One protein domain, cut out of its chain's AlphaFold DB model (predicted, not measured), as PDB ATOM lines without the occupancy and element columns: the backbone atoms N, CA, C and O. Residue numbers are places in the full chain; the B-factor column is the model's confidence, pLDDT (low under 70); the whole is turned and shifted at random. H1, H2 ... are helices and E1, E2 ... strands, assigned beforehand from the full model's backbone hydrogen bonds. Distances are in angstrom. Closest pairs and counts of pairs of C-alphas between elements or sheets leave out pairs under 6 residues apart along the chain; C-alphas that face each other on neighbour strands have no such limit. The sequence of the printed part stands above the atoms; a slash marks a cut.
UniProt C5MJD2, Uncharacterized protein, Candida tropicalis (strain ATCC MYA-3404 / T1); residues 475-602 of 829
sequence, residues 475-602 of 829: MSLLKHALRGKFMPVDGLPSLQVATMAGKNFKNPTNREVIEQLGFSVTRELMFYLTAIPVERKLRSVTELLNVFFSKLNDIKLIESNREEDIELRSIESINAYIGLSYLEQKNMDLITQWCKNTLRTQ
ATOM      1  N   MET A 475     -39.023 -23.616 -29.548       85.31
ATOM      2  CA  MET A 475     -39.291 -24.664 -30.536       85.31
ATOM      3  C   MET A 475     -39.278 -24.084 -31.951       85.31
ATOM      4  O   MET A 475     -39.961 -23.098 -32.225       85.31
ATOM      5  N   SER A 476     -38.529 -24.694 -32.868       84.75
ATOM      6  CA  SER A 476     -38.392 -24.214 -34.250       84.75
ATOM      7  C   SER A 476     -38.511 -25.362 -35.248       84.75
ATOM      8  O   SER A 476     -37.912 -26.418 -35.045       84.75
ATOM      9  N   LEU A 477     -39.237 -25.154 -36.352       86.75
ATOM     10  CA  LEU A 477     -39.197 -26.081 -37.484       86.75
ATOM     11  C   LEU A 477     -37.987 -25.783 -38.363       86.75
ATOM     12  O   LEU A 477     -37.821 -24.653 -38.829       86.75
ATOM     13  N   LEU A 478     -37.180 -26.809 -38.633       82.69
ATOM     14  CA  LEU A 478     -36.089 -26.741 -39.595       82.69
ATOM     15  C   LEU A 478     -36.342 -27.693 -40.769       82.69
ATOM     16  O   LEU A 478     -36.800 -28.820 -40.593       82.69
ATOM     17  N   LYS A 479     -35.992 -27.248 -41.972       83.38
ATOM     18  CA  LYS A 479     -36.019 -28.019 -43.212       83.38
ATOM     19  C   LYS A 479     -34.613 -28.487 -43.573       83.38
ATOM     20  O   LYS A 479     -33.640 -27.748 -43.403       83.38
ATOM     21  N   HIS A 480     -34.499 -29.708 -44.083       75.81
ATOM     22  CA  HIS A 480     -33.231 -30.240 -44.564       75.81
ATOM     23  C   HIS A 480     -32.770 -29.492 -45.831       75.81
ATOM     24  O   HIS A 480     -33.403 -29.582 -46.882       75.81
ATOM     25  N   ALA A 481     -31.656 -28.761 -45.753       69.88
ATOM     26  CA  ALA A 481     -31.074 -28.065 -46.897       69.88
ATOM     27  C   ALA A 481     -30.071 -28.953 -47.659       69.88
ATOM     28  O   ALA A 481     -29.553 -29.955 -47.151       69.88
ATOM     29  N   LEU A 482     -29.765 -28.570 -48.903       57.16
ATOM     30  CA  LEU A 482     -28.678 -29.180 -49.674       57.16
ATOM     31  C   LEU A 482     -27.359 -29.042 -48.887       57.16
ATOM     32  O   LEU A 482     -27.055 -27.962 -48.385       57.16
ATOM     33  N   ARG A 483     -26.564 -30.123 -48.824       53.62
ATOM     34  CA  ARG A 483     -25.294 -30.253 -48.061       53.62
ATOM     35  C   ARG A 483     -25.425 -30.553 -46.556       53.62
ATOM     36  O   ARG A 483     -24.486 -30.299 -45.809       53.62
ATOM     37  N   GLY A 484     -26.551 -31.119 -46.113       58.84
ATOM     38  CA  GLY A 484     -26.676 -31.714 -44.770       58.84
ATOM     39  C   GLY A 484     -26.806 -30.710 -43.621       58.84
ATOM     40  O   GLY A 484     -26.651 -31.081 -42.462       58.84
ATOM     41  N   LYS A 485     -27.087 -29.437 -43.928       67.75
ATOM     42  CA  LYS A 485     -27.400 -28.406 -42.932       67.75
ATOM     43  C   LYS A 485     -28.914 -28.257 -42.804       67.75
ATOM     44  O   LYS A 485     -29.628 -28.335 -43.798       67.75
ATOM     45  N   PHE A 486     -29.400 -28.016 -41.593       71.00
ATOM     46  CA  PHE A 486     -30.800 -27.678 -41.349       71.00
ATOM     47  C   PHE A 486     -30.971 -26.156 -41.354       71.00
ATOM     48  O   PHE A 486     -30.164 -25.444 -40.759       71.00
ATOM     49  N   MET A 487     -32.001 -25.660 -42.038       78.31
ATOM     50  CA  MET A 487     -32.342 -24.234 -42.080       78.31
ATOM     51  C   MET A 487     -33.751 -24.014 -41.530       78.31
ATOM     52  O   MET A 487     -34.596 -24.886 -41.730       78.31
ATOM     53  N   PRO A 488     -34.038 -22.888 -40.856       82.25
ATOM     54  CA  PRO A 488     -35.397 -22.554 -40.439       82.25
ATOM     55  C   PRO A 488     -36.380 -22.613 -41.608       82.25
ATOM     56  O   PRO A 488     -36.033 -22.267 -42.736       82.25
ATOM     57  N   VAL A 489     -37.602 -23.074 -41.347       83.56
ATOM     58  CA  VAL A 489     -38.672 -23.041 -42.349       83.56
ATOM     59  C   VAL A 489     -39.096 -21.591 -42.583       83.56
ATOM     60  O   VAL A 489     -39.572 -20.921 -41.668       83.56
ATOM     61  N   ASP A 490     -38.958 -21.119 -43.822       78.81
ATOM     62  CA  ASP A 490     -39.337 -19.756 -44.197       78.81
ATOM     63  C   ASP A 490     -40.812 -19.458 -43.877       78.81
ATOM     64  O   ASP A 490     -41.720 -20.215 -44.235       78.81
ATOM     65  N   GLY A 491     -41.052 -18.312 -43.234       78.44
ATOM     66  CA  GLY A 491     -42.391 -17.831 -42.881       78.44
ATOM     67  C   GLY A 491     -42.956 -18.358 -41.558       78.44
ATOM     68  O   GLY A 491     -44.055 -17.953 -41.190       78.44
ATOM     69  N   LEU A 492     -42.221 -19.207 -40.829       85.62
ATOM     70  CA  LEU A 492     -42.607 -19.691 -39.502       85.62
ATOM     71  C   LEU A 492     -41.572 -19.277 -38.437       85.62
ATOM     72  O   LEU A 492     -40.404 -19.654 -38.546       85.62
ATOM     73  N   PRO A 493     -41.958 -18.507 -37.401       85.06
ATOM     74  CA  PRO A 493     -41.030 -18.068 -36.364       85.06
ATOM     75  C   PRO A 493     -40.698 -19.184 -35.363       85.06
ATOM     76  O   PRO A 493     -41.419 -20.172 -35.226       85.06
ATOM     77  N   SER A 494     -39.623 -19.001 -34.595       85.00
ATOM     78  CA  SER A 494     -39.403 -19.809 -33.392       85.00
ATOM     79  C   SER A 494     -40.498 -19.514 -32.363       85.00
ATOM     80  O   SER A 494     -40.806 -18.349 -32.101       85.00
ATOM     81  N   LEU A 495     -41.087 -20.557 -31.783       86.25
ATOM     82  CA  LEU A 495     -42.112 -20.451 -30.752       86.25
ATOM     83  C   LEU A 495     -41.448 -20.427 -29.378       86.25
ATOM     84  O   LEU A 495     -40.762 -21.378 -29.000       86.25
ATOM     85  N   GLN A 496     -41.679 -19.361 -28.615       85.50
ATOM     86  CA  GLN A 496     -41.414 -19.381 -27.182       85.50
ATOM     87  C   GLN A 496     -42.510 -20.201 -26.503       85.50
ATOM     88  O   GLN A 496     -43.690 -19.893 -26.648       85.50
ATOM     89  N   VAL A 497     -42.117 -21.248 -25.784       82.44
ATOM     90  CA  VAL A 497     -43.054 -22.172 -25.149       82.44
ATOM     91  C   VAL A 497     -43.289 -21.738 -23.704       82.44
ATOM     92  O   VAL A 497     -42.457 -21.962 -22.820       82.44
ATOM     93  N   ALA A 498     -44.420 -21.079 -23.463       76.31
ATOM     94  CA  ALA A 498     -44.806 -20.580 -22.152       76.31
ATOM     95  C   ALA A 498     -45.808 -21.504 -21.448       76.31
ATOM     96  O   ALA A 498     -45.773 -21.598 -20.214       76.31
ATOM     97  N   THR A 499     -46.665 -22.211 -22.195       72.69
ATOM     98  CA  THR A 499     -47.683 -23.094 -21.613       72.69
ATOM     99  C   THR A 499     -47.064 -24.300 -20.908       72.69
ATOM    100  O   THR A 499     -46.057 -24.864 -21.336       72.69
ATOM    101  N   MET A 500     -47.707 -24.750 -19.826       68.19
ATOM    102  CA  MET A 500     -47.294 -25.960 -19.104       68.19
ATOM    103  C   MET A 500     -47.308 -27.206 -20.001       68.19
ATOM    104  O   MET A 500     -46.397 -28.030 -19.922       68.19
ATOM    105  N   ALA A 501     -48.292 -27.302 -20.904       66.81
ATOM    106  CA  ALA A 501     -48.411 -28.409 -21.850       66.81
ATOM    107  C   ALA A 501     -47.210 -28.463 -22.795       66.81
ATOM    108  O   ALA A 501     -46.622 -29.529 -22.975       66.81
ATOM    109  N   GLY A 502     -46.809 -27.310 -23.340       73.12
ATOM    110  CA  GLY A 502     -45.637 -27.214 -24.198       73.12
ATOM    111  C   GLY A 502     -44.319 -27.400 -23.439       73.12
ATOM    112  O   GLY A 502     -43.419 -28.067 -23.941       73.12
ATOM    113  N   LYS A 503     -44.184 -26.881 -22.213       72.25
ATOM    114  CA  LYS A 503     -42.961 -27.066 -21.403       72.25
ATOM    115  C   LYS A 503     -42.700 -28.526 -21.050       72.25
ATOM    116  O   LYS A 503     -41.551 -28.917 -20.875       72.25
ATOM    117  N   ASN A 504     -43.752 -29.337 -20.979       68.12
ATOM    118  CA  ASN A 504     -43.660 -30.773 -20.755       68.12
ATOM    119  C   ASN A 504     -43.854 -31.582 -22.057       68.12
ATOM    120  O   ASN A 504     -44.390 -32.687 -22.041       68.12
ATOM    121  N   PHE A 505     -43.413 -31.050 -23.202       72.88
ATOM    122  CA  PHE A 505     -43.522 -31.719 -24.507       72.88
ATOM    123  C   PHE A 505     -42.743 -33.046 -24.595       72.88
ATOM    124  O   PHE A 505     -43.080 -33.905 -25.402       72.88
ATOM    125  N   LYS A 506     -41.733 -33.270 -23.743       68.31
ATOM    126  CA  LYS A 506     -41.032 -34.567 -23.657       68.31
ATOM    127  C   LYS A 506     -41.912 -35.685 -23.079       68.31
ATOM    128  O   LYS A 506     -41.626 -36.860 -23.308       68.31
ATOM    129  N   ASN A 507     -42.989 -35.351 -22.363       67.00
ATOM    130  CA  ASN A 507     -43.959 -36.338 -21.908       67.00
ATOM    131  C   ASN A 507     -44.745 -36.899 -23.114       67.00
ATOM    132  O   ASN A 507     -45.357 -36.123 -23.853       67.00
ATOM    133  N   PRO A 508     -44.783 -38.232 -23.313       64.56
ATOM    134  CA  PRO A 508     -45.442 -38.843 -24.469       64.56
ATOM    135  C   PRO A 508     -46.927 -38.496 -24.607       64.56
ATOM    136  O   PRO A 508     -47.411 -38.328 -25.722       64.56
ATOM    137  N   THR A 509     -47.646 -38.365 -23.490       62.75
ATOM    138  CA  THR A 509     -49.070 -38.013 -23.479       62.75
ATOM    139  C   THR A 509     -49.264 -36.560 -23.891       62.75
ATOM    140  O   THR A 509     -50.081 -36.285 -24.764       62.75
ATOM    141  N   ASN A 510     -48.473 -35.633 -23.345       68.88
ATOM    142  CA  ASN A 510     -48.563 -34.213 -23.700       68.88
ATOM    143  C   ASN A 510     -48.207 -33.984 -25.163       68.88
ATOM    144  O   ASN A 510     -48.899 -33.255 -25.872       68.88
ATOM    145  N   ARG A 511     -47.154 -34.659 -25.625       75.56
ATOM    146  CA  ARG A 511     -46.749 -34.655 -27.022       75.56
ATOM    147  C   ARG A 511     -47.876 -35.106 -27.941       75.56
ATOM    148  O   ARG A 511     -48.181 -34.414 -28.904       75.56
ATOM    149  N   GLU A 512     -48.504 -36.238 -27.639       76.19
ATOM    150  CA  GLU A 512     -49.590 -36.766 -28.460       76.19
ATOM    151  C   GLU A 512     -50.801 -35.828 -28.493       76.19
ATOM    152  O   GLU A 512     -51.349 -35.594 -29.569       76.19
ATOM    153  N   VAL A 513     -51.187 -35.235 -27.354       75.94
ATOM    154  CA  VAL A 513     -52.263 -34.227 -27.302       75.94
ATOM    155  C   VAL A 513     -51.953 -33.071 -28.251       75.94
ATOM    156  O   VAL A 513     -52.804 -32.666 -29.042       75.94
ATOM    157  N   ILE A 514     -50.727 -32.550 -28.185       82.25
ATOM    158  CA  ILE A 514     -50.274 -31.408 -28.980       82.25
ATOM    159  C   ILE A 514     -50.218 -31.766 -30.473       82.25
ATOM    160  O   ILE A 514     -50.681 -30.992 -31.309       82.25
ATOM    161  N   GLU A 515     -49.728 -32.956 -30.825       84.81
ATOM    162  CA  GLU A 515     -49.738 -33.456 -32.204       84.81
ATOM    163  C   GLU A 515     -51.172 -33.621 -32.742       84.81
ATOM    164  O   GLU A 515     -51.471 -33.196 -33.859       84.81
ATOM    165  N   GLN A 516     -52.092 -34.193 -31.957       81.50
ATOM    166  CA  GLN A 516     -53.498 -34.332 -32.358       81.50
ATOM    167  C   GLN A 516     -54.177 -32.972 -32.534       81.50
ATOM    168  O   GLN A 516     -54.922 -32.775 -33.494       81.50
ATOM    169  N   LEU A 517     -53.884 -32.017 -31.650       85.44
ATOM    170  CA  LEU A 517     -54.383 -30.651 -31.746       85.44
ATOM    171  C   LEU A 517     -53.928 -29.986 -33.050       85.44
ATOM    172  O   LEU A 517     -54.751 -29.431 -33.778       85.44
ATOM    173  N   GLY A 518     -52.644 -30.104 -33.391       88.38
ATOM    174  CA  GLY A 518     -52.127 -29.568 -34.648       88.38
ATOM    175  C   GLY A 518     -52.674 -30.268 -35.889       88.38
ATOM    176  O   GLY A 518     -52.956 -29.607 -36.892       88.38
ATOM    177  N   PHE A 519     -52.914 -31.581 -35.826       87.69
ATOM    178  CA  PHE A 519     -53.594 -32.301 -36.903       87.69
ATOM    179  C   PHE A 519     -55.033 -31.797 -37.107       87.69
ATOM    180  O   PHE A 519     -55.435 -31.542 -38.244       87.69
ATOM    181  N   SER A 520     -55.791 -31.584 -36.025       88.88
ATOM    182  CA  SER A 520     -57.150 -31.028 -36.086       88.88
ATOM    183  C   SER A 520     -57.181 -29.617 -36.671       88.88
ATOM    184  O   SER A 520     -58.008 -29.343 -37.539       88.88
ATOM    185  N   VAL A 521     -56.250 -28.743 -36.270       88.44
ATOM    186  CA  VAL A 521     -56.093 -27.414 -36.884       88.44
ATOM    187  C   VAL A 521     -55.785 -27.546 -38.374       88.44
ATOM    188  O   VAL A 521     -56.389 -26.863 -39.197       88.44
ATOM    189  N   THR A 522     -54.861 -28.430 -38.754       86.69
ATOM    190  CA  THR A 522     -54.504 -28.619 -40.167       86.69
ATOM    191  C   THR A 522     -55.720 -29.072 -40.975       86.69
ATOM    192  O   THR A 522     -55.963 -28.556 -42.062       86.69
ATOM    193  N   ARG A 523     -56.531 -29.992 -40.440       85.75
ATOM    194  CA  ARG A 523     -57.769 -30.459 -41.081       85.75
ATOM    195  C   ARG A 523     -58.804 -29.343 -41.228       85.75
ATOM    196  O   ARG A 523     -59.406 -29.239 -42.293       85.75
ATOM    197  N   GLU A 524     -58.958 -28.484 -40.222       86.00
ATOM    198  CA  GLU A 524     -59.794 -27.279 -40.308       86.00
ATOM    199  C   GLU A 524     -59.318 -26.338 -41.430       86.00
ATOM    200  O   GLU A 524     -60.110 -25.921 -42.275       86.00
ATOM    201  N   LEU A 525     -58.011 -26.066 -41.514       81.56
ATOM    202  CA  LEU A 525     -57.438 -25.241 -42.586       81.56
ATOM    203  C   LEU A 525     -57.664 -25.858 -43.977       81.56
ATOM    204  O   LEU A 525     -57.954 -25.143 -44.937       81.56
ATOM    205  N   MET A 526     -57.557 -27.185 -44.101       80.12
ATOM    206  CA  MET A 526     -57.825 -27.887 -45.363       80.12
ATOM    207  C   MET A 526     -59.307 -27.859 -45.739       80.12
ATOM    208  O   MET A 526     -59.619 -27.734 -46.922       80.12
ATOM    209  N   PHE A 527     -60.222 -27.910 -44.767       80.31
ATOM    210  CA  PHE A 527     -61.648 -27.696 -45.021       80.31
ATOM    211  C   PHE A 527     -61.881 -26.327 -45.677       80.31
ATOM    212  O   PHE A 527     -62.470 -26.263 -46.760       80.31
ATOM    213  N   TYR A 528     -61.310 -25.263 -45.107       75.44
ATOM    214  CA  TYR A 528     -61.372 -23.907 -45.662       75.44
ATOM    215  C   TYR A 528     -60.780 -23.793 -47.076       75.44
ATOM    216  O   TYR A 528     -61.293 -23.036 -47.899       75.44
ATOM    217  N   LEU A 529     -59.761 -24.592 -47.404       70.31
ATOM    218  CA  LEU A 529     -59.194 -24.684 -48.755       70.31
ATOM    219  C   LEU A 529     -60.104 -25.417 -49.758       70.31
ATOM    220  O   LEU A 529     -60.115 -25.063 -50.934       70.31
ATOM    221  N   THR A 530     -60.863 -26.431 -49.323       64.31
ATOM    222  CA  THR A 530     -61.805 -27.179 -50.189       64.31
ATOM    223  C   THR A 530     -63.160 -26.495 -50.390       64.31
ATOM    224  O   THR A 530     -63.962 -26.947 -51.204       64.31
ATOM    225  N   ALA A 531     -63.439 -25.430 -49.639       58.81
ATOM    226  CA  ALA A 531     -64.742 -24.772 -49.575       58.81
ATOM    227  C   ALA A 531     -65.020 -23.774 -50.725       58.81
ATOM    228  O   ALA A 531     -66.138 -23.271 -50.836       58.81
ATOM    229  N   ILE A 532     -64.043 -23.490 -51.594       55.66
ATOM    230  CA  ILE A 532     -64.187 -22.516 -52.689       55.66
ATOM    231  C   ILE A 532     -64.452 -23.251 -54.008       55.66
ATOM    232  O   ILE A 532     -63.681 -24.143 -54.377       55.66
ATOM    233  N   PRO A 533     -65.497 -22.885 -54.768       53.00
ATOM    234  CA  PRO A 533     -65.804 -23.526 -56.029       53.00
ATOM    235  C   PRO A 533     -65.038 -22.827 -57.144       53.00
ATOM    236  O   PRO A 533     -65.460 -21.796 -57.654       53.00
ATOM    237  N   VAL A 534     -63.937 -23.414 -57.590       43.19
ATOM    238  CA  VAL A 534     -63.472 -23.130 -58.947       43.19
ATOM    239  C   VAL A 534     -63.266 -24.463 -59.636       43.19
ATOM    240  O   VAL A 534     -62.248 -25.123 -59.465       43.19
ATOM    241  N   GLU A 535     -64.306 -24.832 -60.384       45.12
ATOM    242  CA  GLU A 535     -64.398 -25.991 -61.269       45.12
ATOM    243  C   GLU A 535     -64.425 -27.341 -60.543       45.12
ATOM    244  O   GLU A 535     -63.527 -27.702 -59.796       45.12
ATOM    245  N   ARG A 536     -65.484 -28.120 -60.793       47.84
ATOM    246  CA  ARG A 536     -65.739 -29.480 -60.288       47.84
ATOM    247  C   ARG A 536     -64.567 -30.457 -60.520       47.84
ATOM    248  O   ARG A 536     -64.638 -31.357 -61.350       47.84
ATOM    249  N   LYS A 537     -63.515 -30.331 -59.720       49.91
ATOM    250  CA  LYS A 537     -62.513 -31.348 -59.409       49.91
ATOM    251  C   LYS A 537     -62.490 -31.441 -57.889       49.91
ATOM    252  O   LYS A 537     -61.625 -30.870 -57.238       49.91
ATOM    253  N   LEU A 538     -63.527 -32.082 -57.348       52.25
ATOM    254  CA  LEU A 538     -63.758 -32.299 -55.918       52.25
ATOM    255  C   LEU A 538     -62.556 -33.034 -55.313       52.25
ATOM    256  O   LEU A 538     -62.531 -34.261 -55.319       52.25
ATOM    257  N   ARG A 539     -61.551 -32.306 -54.819       58.44
ATOM    258  CA  ARG A 539     -60.545 -32.911 -53.949       58.44
ATOM    259  C   ARG A 539     -61.119 -32.955 -52.547       58.44
ATOM    260  O   ARG A 539     -61.513 -31.920 -52.011       58.44
ATOM    261  N   SER A 540     -61.197 -34.147 -51.971       68.31
ATOM    262  CA  SER A 540     -61.574 -34.303 -50.565       68.31
ATOM    263  C   SER A 540     -60.551 -33.621 -49.639       68.31
ATOM    264  O   SER A 540     -59.384 -33.453 -50.003       68.31
ATOM    265  N   VAL A 541     -60.964 -33.254 -48.418       71.62
ATOM    266  CA  VAL A 541     -60.058 -32.728 -47.372       71.62
ATOM    267  C   VAL A 541     -58.865 -33.673 -47.174       71.62
ATOM    268  O   VAL A 541     -57.716 -33.237 -47.110       71.62
ATOM    269  N   THR A 542     -59.129 -34.979 -47.183       73.75
ATOM    270  CA  THR A 542     -58.127 -36.049 -47.111       73.75
ATOM    271  C   THR A 542     -57.104 -35.996 -48.247       73.75
ATOM    272  O   THR A 542     -55.908 -36.158 -48.009       73.75
ATOM    273  N   GLU A 543     -57.528 -35.742 -49.486       72.62
ATOM    274  CA  GLU A 543     -56.603 -35.604 -50.616       72.62
ATOM    275  C   GLU A 543     -55.686 -34.390 -50.470       72.62
ATOM    276  O   GLU A 543     -54.491 -34.496 -50.753       72.62
ATOM    277  N   LEU A 544     -56.209 -33.249 -50.008       73.06
ATOM    278  CA  LEU A 544     -55.379 -32.067 -49.758       73.06
ATOM    279  C   LEU A 544     -54.401 -32.288 -48.604       73.06
ATOM    280  O   LEU A 544     -53.236 -31.920 -48.742       73.06
ATOM    281  N   LEU A 545     -54.831 -32.940 -47.519       78.25
ATOM    282  CA  LEU A 545     -53.953 -33.326 -46.410       78.25
ATOM    283  C   LEU A 545     -52.806 -34.216 -46.894       78.25
ATOM    284  O   LEU A 545     -51.646 -33.943 -46.590       78.25
ATOM    285  N   ASN A 546     -53.102 -35.236 -47.701       80.19
ATOM    286  CA  ASN A 546     -52.075 -36.125 -48.242       80.19
ATOM    287  C   ASN A 546     -51.075 -35.371 -49.125       80.19
ATOM    288  O   ASN A 546     -49.869 -35.585 -49.014       80.19
ATOM    289  N   VAL A 547     -51.555 -34.458 -49.977       78.38
ATOM    290  CA  VAL A 547     -50.682 -33.618 -50.809       78.38
ATOM    291  C   VAL A 547     -49.824 -32.703 -49.937       78.38
ATOM    292  O   VAL A 547     -48.617 -32.611 -50.161       78.38
ATOM    293  N   PHE A 548     -50.422 -32.049 -48.943       81.25
ATOM    294  CA  PHE A 548     -49.732 -31.171 -48.005       81.25
ATOM    295  C   PHE A 548     -48.603 -31.907 -47.278       81.25
ATOM    296  O   PHE A 548     -47.446 -31.513 -47.400       81.25
ATOM    297  N   PHE A 549     -48.905 -33.026 -46.619       82.19
ATOM    298  CA  PHE A 549     -47.907 -33.798 -45.883       82.19
ATOM    299  C   PHE A 549     -46.828 -34.399 -46.789       82.19
ATOM    300  O   PHE A 549     -45.660 -34.417 -46.408       82.19
ATOM    301  N   SER A 550     -47.168 -34.799 -48.021       81.31
ATOM    302  CA  SER A 550     -46.178 -35.338 -48.969       81.31
ATOM    303  C   SER A 550     -45.060 -34.345 -49.314       81.31
ATOM    304  O   SER A 550     -43.949 -34.756 -49.645       81.31
ATOM    305  N   LYS A 551     -45.340 -33.040 -49.209       77.88
ATOM    306  CA  LYS A 551     -44.390 -31.957 -49.494       77.88
ATOM    307  C   LYS A 551     -43.495 -31.588 -48.308       77.88
ATOM    308  O   LYS A 551     -42.640 -30.724 -48.472       77.88
ATOM    309  N   LEU A 552     -43.706 -32.191 -47.138       81.25
ATOM    310  CA  LEU A 552     -43.107 -31.749 -45.875       81.25
ATOM    311  C   LEU A 552     -42.328 -32.862 -45.150       81.25
ATOM    312  O   LEU A 552     -42.033 -32.765 -43.961       81.25
ATOM    313  N   ASN A 553     -41.976 -33.928 -45.872       74.50
ATOM    314  CA  ASN A 553     -41.263 -35.086 -45.326       74.50
ATOM    315  C   ASN A 553     -39.837 -34.765 -44.831       74.50
ATOM    316  O   ASN A 553     -39.258 -35.558 -44.091       74.50
ATOM    317  N   ASP A 554     -39.266 -33.628 -45.231       77.12
ATOM    318  CA  ASP A 554     -37.899 -33.186 -44.938       77.12
ATOM    319  C   ASP A 554     -37.799 -32.188 -43.766       77.12
ATOM    320  O   ASP A 554     -36.744 -31.582 -43.553       77.12
ATOM    321  N   ILE A 555     -38.883 -32.021 -43.002       82.44
ATOM    322  CA  ILE A 555     -38.971 -31.089 -41.874       82.44
ATOM    323  C   ILE A 555     -38.793 -31.814 -40.529       82.44
ATOM    324  O   ILE A 555     -39.318 -32.910 -40.304       82.44
ATOM    325  N   LYS A 556     -38.068 -31.170 -39.609       82.69
ATOM    326  CA  LYS A 556     -37.885 -31.581 -38.210       82.69
ATOM    327  C   LYS A 556     -38.284 -30.457 -37.250       82.69
ATOM    328  O   LYS A 556     -38.163 -29.283 -37.595       82.69
ATOM    329  N   LEU A 557     -38.732 -30.818 -36.049       82.56
ATOM    330  CA  LEU A 557     -38.957 -29.891 -34.933       82.56
ATOM    331  C   LEU A 557     -37.766 -29.972 -33.981       82.56
ATOM    332  O   LEU A 557     -37.392 -31.071 -33.591       82.56
ATOM    333  N   ILE A 558     -37.180 -28.834 -33.615       78.62
ATOM    334  CA  ILE A 558     -36.033 -28.773 -32.702       78.62
ATOM    335  C   ILE A 558     -36.369 -27.914 -31.489       78.62
ATOM    336  O   ILE A 558     -36.867 -26.792 -31.627       78.62
ATOM    337  N   GLU A 559     -36.057 -28.454 -30.310       77.06
ATOM    338  CA  GLU A 559     -36.073 -27.754 -29.032       77.06
ATOM    339  C   GLU A 559     -34.698 -27.120 -28.788       77.06
ATOM    340  O   GLU A 559     -33.681 -27.800 -28.716       77.06
ATOM    341  N   SER A 560     -34.650 -25.803 -28.632       69.75
ATOM    342  CA  SER A 560     -33.430 -25.087 -28.262       69.75
ATOM    343  C   SER A 560     -33.405 -24.873 -26.751       69.75
ATOM    344  O   SER A 560     -33.880 -23.856 -26.252       69.75
ATOM    345  N   ASN A 561     -32.875 -25.865 -26.025       57.00
ATOM    346  CA  ASN A 561     -32.663 -25.789 -24.579       57.00
ATOM    347  C   ASN A 561     -31.415 -26.591 -24.150       57.00
ATOM    348  O   ASN A 561     -31.500 -27.725 -23.697       57.00
ATOM    349  N   ARG A 562     -30.246 -25.985 -24.388       51.38
ATOM    350  CA  ARG A 562     -28.856 -26.379 -24.068       51.38
ATOM    351  C   ARG A 562     -28.348 -27.831 -24.229       51.38
ATOM    352  O   ARG A 562     -27.151 -27.893 -24.463       51.38
ATOM    353  N   GLU A 563     -29.100 -28.941 -24.203       45.25
ATOM    354  CA  GLU A 563     -28.464 -30.288 -24.268       45.25
ATOM    355  C   GLU A 563     -29.203 -31.468 -24.954       45.25
ATOM    356  O   GLU A 563     -28.620 -32.547 -24.986       45.25
ATOM    357  N   GLU A 564     -30.390 -31.359 -25.574       44.44
ATOM    358  CA  GLU A 564     -30.987 -32.542 -26.255       44.44
ATOM    359  C   GLU A 564     -31.815 -32.239 -27.515       44.44
ATOM    360  O   GLU A 564     -32.687 -31.371 -27.506       44.44
ATOM    361  N   ASP A 565     -31.607 -33.048 -28.562       48.41
ATOM    362  CA  ASP A 565     -32.424 -33.093 -29.780       48.41
ATOM    363  C   ASP A 565     -33.685 -33.953 -29.565       48.41
ATOM    364  O   ASP A 565     -33.603 -35.165 -29.350       48.41
ATOM    365  N   ILE A 566     -34.879 -33.366 -29.703       53.38
ATOM    366  CA  ILE A 566     -36.114 -34.144 -29.884       53.38
ATOM    367  C   ILE A 566     -36.257 -34.493 -31.377       53.38
ATOM    368  O   ILE A 566     -36.790 -33.714 -32.159       53.38
ATOM    369  N   GLU A 567     -35.817 -35.682 -31.798       52.41
ATOM    370  CA  GLU A 567     -36.081 -36.207 -33.151       52.41
ATOM    371  C   GLU A 567     -37.414 -36.993 -33.198       52.41
ATOM    372  O   GLU A 567     -37.517 -38.078 -32.638       52.41
ATOM    373  N   LEU A 568     -38.512 -36.649 -33.866       54.16
ATOM    374  CA  LEU A 568     -38.964 -35.434 -34.512       54.16
ATOM    375  C   LEU A 568     -38.824 -35.567 -36.032       54.16
ATOM    376  O   LEU A 568     -38.265 -34.678 -36.665       54.16
ATOM    377  N   ARG A 569     -39.248 -36.688 -36.638       53.62
ATOM    378  CA  ARG A 569     -39.213 -36.865 -38.103       53.62
ATOM    379  C   ARG A 569     -40.566 -36.498 -38.716       53.62
ATOM    380  O   ARG A 569     -41.585 -36.993 -38.262       53.62
ATOM    381  N   SER A 570     -40.557 -35.735 -39.809       65.56
ATOM    382  CA  SER A 570     -41.670 -35.621 -40.765       65.56
ATOM    383  C   SER A 570     -42.988 -35.034 -40.217       65.56
ATOM    384  O   SER A 570     -42.997 -33.932 -39.674       65.56
ATOM    385  N   ILE A 571     -44.115 -35.728 -40.415       77.81
ATOM    386  CA  ILE A 571     -45.491 -35.242 -40.212       77.81
ATOM    387  C   ILE A 571     -45.757 -34.858 -38.751       77.81
ATOM    388  O   ILE A 571     -46.406 -33.849 -38.473       77.81
ATOM    389  N   GLU A 572     -45.214 -35.630 -37.816       80.69
ATOM    390  CA  GLU A 572     -45.332 -35.412 -36.377       80.69
ATOM    391  C   GLU A 572     -44.706 -34.079 -35.947       80.69
ATOM    392  O   GLU A 572     -45.286 -33.373 -35.127       80.69
ATOM    393  N   SER A 573     -43.583 -33.679 -36.557       82.38
ATOM    394  CA  SER A 573     -42.930 -32.386 -36.302       82.38
ATOM    395  C   SER A 573     -43.853 -31.211 -36.615       82.38
ATOM    396  O   SER A 573     -43.941 -30.251 -35.851       82.38
ATOM    397  N   ILE A 574     -44.551 -31.295 -37.748       84.75
ATOM    398  CA  ILE A 574     -45.431 -30.236 -38.251       84.75
ATOM    399  C   ILE A 574     -46.676 -30.148 -37.380       84.75
ATOM    400  O   ILE A 574     -47.038 -29.065 -36.931       84.75
ATOM    401  N   ASN A 575     -47.296 -31.295 -37.094       88.69
ATOM    402  CA  ASN A 575     -48.450 -31.369 -36.210       88.69
ATOM    403  C   ASN A 575     -48.108 -30.834 -34.812       88.69
ATOM    404  O   ASN A 575     -48.843 -30.011 -34.276       88.69
ATOM    405  N   ALA A 576     -46.963 -31.221 -34.248       87.62
ATOM    406  CA  ALA A 576     -46.514 -30.708 -32.962       87.62
ATOM    407  C   ALA A 576     -46.324 -29.182 -32.974       87.62
ATOM    408  O   ALA A 576     -46.831 -28.497 -32.090       87.62
ATOM    409  N   TYR A 577     -45.649 -28.634 -33.988       89.44
ATOM    410  CA  TYR A 577     -45.439 -27.190 -34.101       89.44
ATOM    411  C   TYR A 577     -46.756 -26.416 -34.246       89.44
ATOM    412  O   TYR A 577     -46.958 -25.416 -33.563       89.44
ATOM    413  N   ILE A 578     -47.673 -26.885 -35.099       90.62
ATOM    414  CA  ILE A 578     -48.985 -26.249 -35.286       90.62
ATOM    415  C   ILE A 578     -49.790 -26.291 -33.981       90.62
ATOM    416  O   ILE A 578     -50.392 -25.286 -33.604       90.62
ATOM    417  N   GLY A 579     -49.774 -27.424 -33.273       89.94
ATOM    418  CA  GLY A 579     -50.432 -27.572 -31.975       89.94
ATOM    419  C   GLY A 579     -49.857 -26.640 -30.909       89.94
ATOM    420  O   GLY A 579     -50.617 -25.972 -30.212       89.94
ATOM    421  N   LEU A 580     -48.526 -26.531 -30.822       88.31
ATOM    422  CA  LEU A 580     -47.852 -25.583 -29.928       88.31
ATOM    423  C   LEU A 580     -48.216 -24.139 -30.278       88.31
ATOM    424  O   LEU A 580     -48.617 -23.386 -29.401       88.31
ATOM    425  N   SER A 581     -48.151 -23.760 -31.555       89.56
ATOM    426  CA  SER A 581     -48.506 -22.406 -31.996       89.56
ATOM    427  C   SER A 581     -49.944 -22.041 -31.620       89.56
ATOM    428  O   SER A 581     -50.199 -20.948 -31.116       89.56
ATOM    429  N   TYR A 582     -50.880 -22.985 -31.785       88.12
ATOM    430  CA  TYR A 582     -52.270 -22.803 -31.368       88.12
ATOM    431  C   TYR A 582     -52.400 -22.574 -29.856       88.12
ATOM    432  O   TYR A 582     -53.130 -21.676 -29.437       88.12
ATOM    433  N   LEU A 583     -51.689 -23.353 -29.031       84.75
ATOM    434  CA  LEU A 583     -51.731 -23.217 -27.570       84.75
ATOM    435  C   LEU A 583     -51.096 -21.914 -27.072       84.75
ATOM    436  O   LEU A 583     -51.623 -21.306 -26.141       84.75
ATOM    437  N   GLU A 584     -49.982 -21.499 -27.676       82.69
ATOM    438  CA  GLU A 584     -49.186 -20.353 -27.225       82.69
ATOM    439  C   GLU A 584     -49.733 -19.017 -27.743       82.69
ATOM    440  O   GLU A 584     -49.881 -18.064 -26.982       82.69
ATOM    441  N   GLN A 585     -50.030 -18.927 -29.042       76.12
ATOM    442  CA  GLN A 585     -50.319 -17.652 -29.706       76.12
ATOM    443  C   GLN A 585     -51.802 -17.466 -30.018       76.12
ATOM    444  O   GLN A 585     -52.243 -16.329 -30.181       76.12
ATOM    445  N   LYS A 586     -52.573 -18.560 -30.130       67.94
ATOM    446  CA  LYS A 586     -53.979 -18.622 -30.592       67.94
ATOM    447  C   LYS A 586     -54.263 -17.999 -31.972       67.94
ATOM    448  O   LYS A 586     -55.323 -18.255 -32.535       67.94
ATOM    449  N   ASN A 587     -53.338 -17.222 -32.536       76.06
ATOM    450  CA  ASN A 587     -53.374 -16.690 -33.890       76.06
ATOM    451  C   ASN A 587     -52.720 -17.692 -34.861       76.06
ATOM    452  O   ASN A 587     -51.564 -18.076 -34.690       76.06
ATOM    453  N   MET A 588     -53.464 -18.083 -35.899       82.06
ATOM    454  CA  MET A 588     -53.037 -19.065 -36.901       82.06
ATOM    455  C   MET A 588     -52.731 -18.455 -38.278       82.06
ATOM    456  O   MET A 588     -52.542 -19.202 -39.238       82.06
ATOM    457  N   ASP A 589     -52.646 -17.129 -38.404       80.31
ATOM    458  CA  ASP A 589     -52.454 -16.420 -39.677       80.31
ATOM    459  C   ASP A 589     -51.160 -16.837 -40.388       80.31
ATOM    460  O   ASP A 589     -51.176 -17.178 -41.572       80.31
ATOM    461  N   LEU A 590     -50.039 -16.880 -39.660       81.88
ATOM    462  CA  LEU A 590     -48.738 -17.277 -40.214       81.88
ATOM    463  C   LEU A 590     -48.737 -18.741 -40.671       81.88
ATOM    464  O   LEU A 590     -48.260 -19.049 -41.763       81.88
ATOM    465  N   ILE A 591     -49.344 -19.638 -39.886       85.94
ATOM    466  CA  ILE A 591     -49.506 -21.055 -40.252       85.94
ATOM    467  C   ILE A 591     -50.390 -21.185 -41.489       85.94
ATOM    468  O   ILE A 591     -50.078 -21.948 -42.398       85.94
ATOM    469  N   THR A 592     -51.461 -20.403 -41.563       81.31
ATOM    470  CA  THR A 592     -52.382 -20.381 -42.701       81.31
ATOM    471  C   THR A 592     -51.669 -19.926 -43.976       81.31
ATOM    472  O   THR A 592     -51.752 -20.592 -45.013       81.31
ATOM    473  N   GLN A 593     -50.910 -18.828 -43.904       79.31
ATOM    474  CA  GLN A 593     -50.102 -18.326 -45.016       79.31
ATOM    475  C   GLN A 593     -49.027 -19.330 -45.438       79.31
ATOM    476  O   GLN A 593     -48.831 -19.560 -46.632       79.31
ATOM    477  N   TRP A 594     -48.361 -19.973 -44.482       84.38
ATOM    478  CA  TRP A 594     -47.370 -21.005 -44.759       84.38
ATOM    479  C   TRP A 594     -47.983 -22.245 -45.426       84.38
ATOM    480  O   TRP A 594     -47.477 -22.705 -46.454       84.38
ATOM    481  N   CYS A 595     -49.118 -22.745 -44.926       81.19
ATOM    482  CA  CYS A 595     -49.864 -23.849 -45.537       81.19
ATOM    483  C   CYS A 595     -50.247 -23.528 -46.987       81.19
ATOM    484  O   CYS A 595     -50.010 -24.334 -47.894       81.19
ATOM    485  N   LYS A 596     -50.754 -22.314 -47.230       74.69
ATOM    486  CA  LYS A 596     -51.051 -21.805 -48.577       74.69
ATOM    487  C   LYS A 596     -49.804 -21.805 -49.462       74.69
ATOM    488  O   LYS A 596     -49.856 -22.270 -50.600       74.69
ATOM    489  N   ASN A 597     -48.677 -21.322 -48.943       76.44
ATOM    490  CA  ASN A 597     -47.421 -21.234 -49.685       76.44
ATOM    491  C   ASN A 597     -46.860 -22.614 -50.052       76.44
ATOM    492  O   ASN A 597     -46.421 -22.813 -51.181       76.44
ATOM    493  N   THR A 598     -46.963 -23.590 -49.156       77.88
ATOM    494  CA  THR A 598     -46.579 -24.989 -49.409       77.88
ATOM    495  C   THR A 598     -47.433 -25.626 -50.514       77.88
ATOM    496  O   THR A 598     -46.959 -26.425 -51.333       77.88
ATOM    497  N   LEU A 599     -48.706 -25.241 -50.606       72.75
ATOM    498  CA  LEU A 599     -49.637 -25.748 -51.610       72.75
ATOM    499  C   LEU A 599     -49.562 -25.024 -52.973       72.75
ATOM    500  O   LEU A 599     -50.163 -25.536 -53.917       72.75
ATOM    501  N   ARG A 600     -48.764 -23.942 -53.120       57.69
ATOM    502  CA  ARG A 600     -48.677 -23.006 -54.282       57.69
ATOM    503  C   ARG A 600     -48.510 -23.588 -55.699       57.69
ATOM    504  O   ARG A 600     -48.522 -22.825 -56.655       57.69
ATOM    505  N   THR A 601     -48.404 -24.899 -55.896       48.06
ATOM    506  CA  THR A 601     -48.373 -25.517 -57.238       48.06
ATOM    507  C   THR A 601     -49.751 -25.863 -57.812       48.06
ATOM    508  O   THR A 601     -49.843 -26.466 -58.877       48.06
ATOM    509  N   GLN A 602     -50.839 -25.483 -57.146       50.62
ATOM    510  CA  GLN A 602     -52.199 -25.608 -57.669       50.62
ATOM    511  C   GLN A 602     -52.858 -24.241 -57.540       50.62
ATOM    512  O   GLN A 602     -52.654 -23.579 -56.529       50.62
TER     513      GLN A 602
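This is residues 475 to 602 of the 829 residues of an uncharacterized protein of Candida tropicalis (strain ATCC MYA-3404 / T1) (UniProt C5MJD2). A long helix, H2, is crossed at nearly a right angle by H4, which lies in the middle of the domain between H2 and one face of a small three-stranded sheet. H3 and H5 pack on each other beyond H4, H3 also packing on the later part of H2, while the short H1 sits by the first residues of H2; residues 532 to 537 stick out as a free loop. The printed part has 128 residues with four named strands and five named helices, in the order E1 E2 E3 H1 H2 H3 E4 H4 H5. The sheet runs E2 E1 E4, antiparallel throughout, and the class is mixed, helices and strands. The whole is compact, with a radius of gyration of the C-alphas of 15.0 A and spans of 52 by 36 by 22 A.

E1, residues 475 to 480, begins at C-alpha 475 (-39.291, -24.664, -30.536) and is 16.3 A long. E2 is residues 486 to 488, E3 residues 495 to 497 and H1 residues 500 to 503. H2, residues 508 to 530, runs 32.6 A from C-alpha 508 (-45.442, -38.843, -24.469). H3, residues 541 to 550, measures 14.2 A, and E4, residues 555 to 560, 15.9 A. H4, residues 571 to 585, measures 21.0 A. H5, residues 589 to 599, measures 15.4 A and ends at C-alpha 599 (-49.637, -25.748, -51.610).

E1 is the inner strand of the sheet. It forms a hairpin with E2, where N 479 and O 487 are 2.8 A apart, within hydrogen-bond range. E1 and E4 are antiparallel, with N 478 and O 556 at 2.9 A. E3 pairs with no named strand; its closest C-alpha to E1 is Leu 495, 5.1 A from Met 475. H4 is on the sheet, over E1 and E4, in two layers, helix over strands, at a height over the sheet of 9.8 A. It runs slantwise to the strands, at 33 degrees to E1 on the local plane. H2, the hub, touches H4 about perpendicular at 89 degrees, the closest C-alphas being Gly 518 and Gly 579, 3.7 A apart. With residues 522 to 530 alone it touches H3, at a steep tilt of 63 degrees, opposite ways; C-alphas 526 and 541 are closest, 5.7 A apart. With residues 510 to 514 alone it touches H1, closest at C-alphas 501 and 510, 6.1 A apart. H3 touches H5 about perpendicular at 79 degrees, closest at C-alphas 548 and 599, 6.5 A apart. Every O i to N i+4 pair is within hydrogen-bond range in H2, H3, H4 and H5; H1 is too short for one.

The two C-alphas farthest apart, Arg 536 and Glu 563, are 51.8 A apart. The printed part has no cut, and no link is long. Mean pLDDT of the printed part is 74.0; 39 residues are under 70, among them 530 to 540 and 560 to 570.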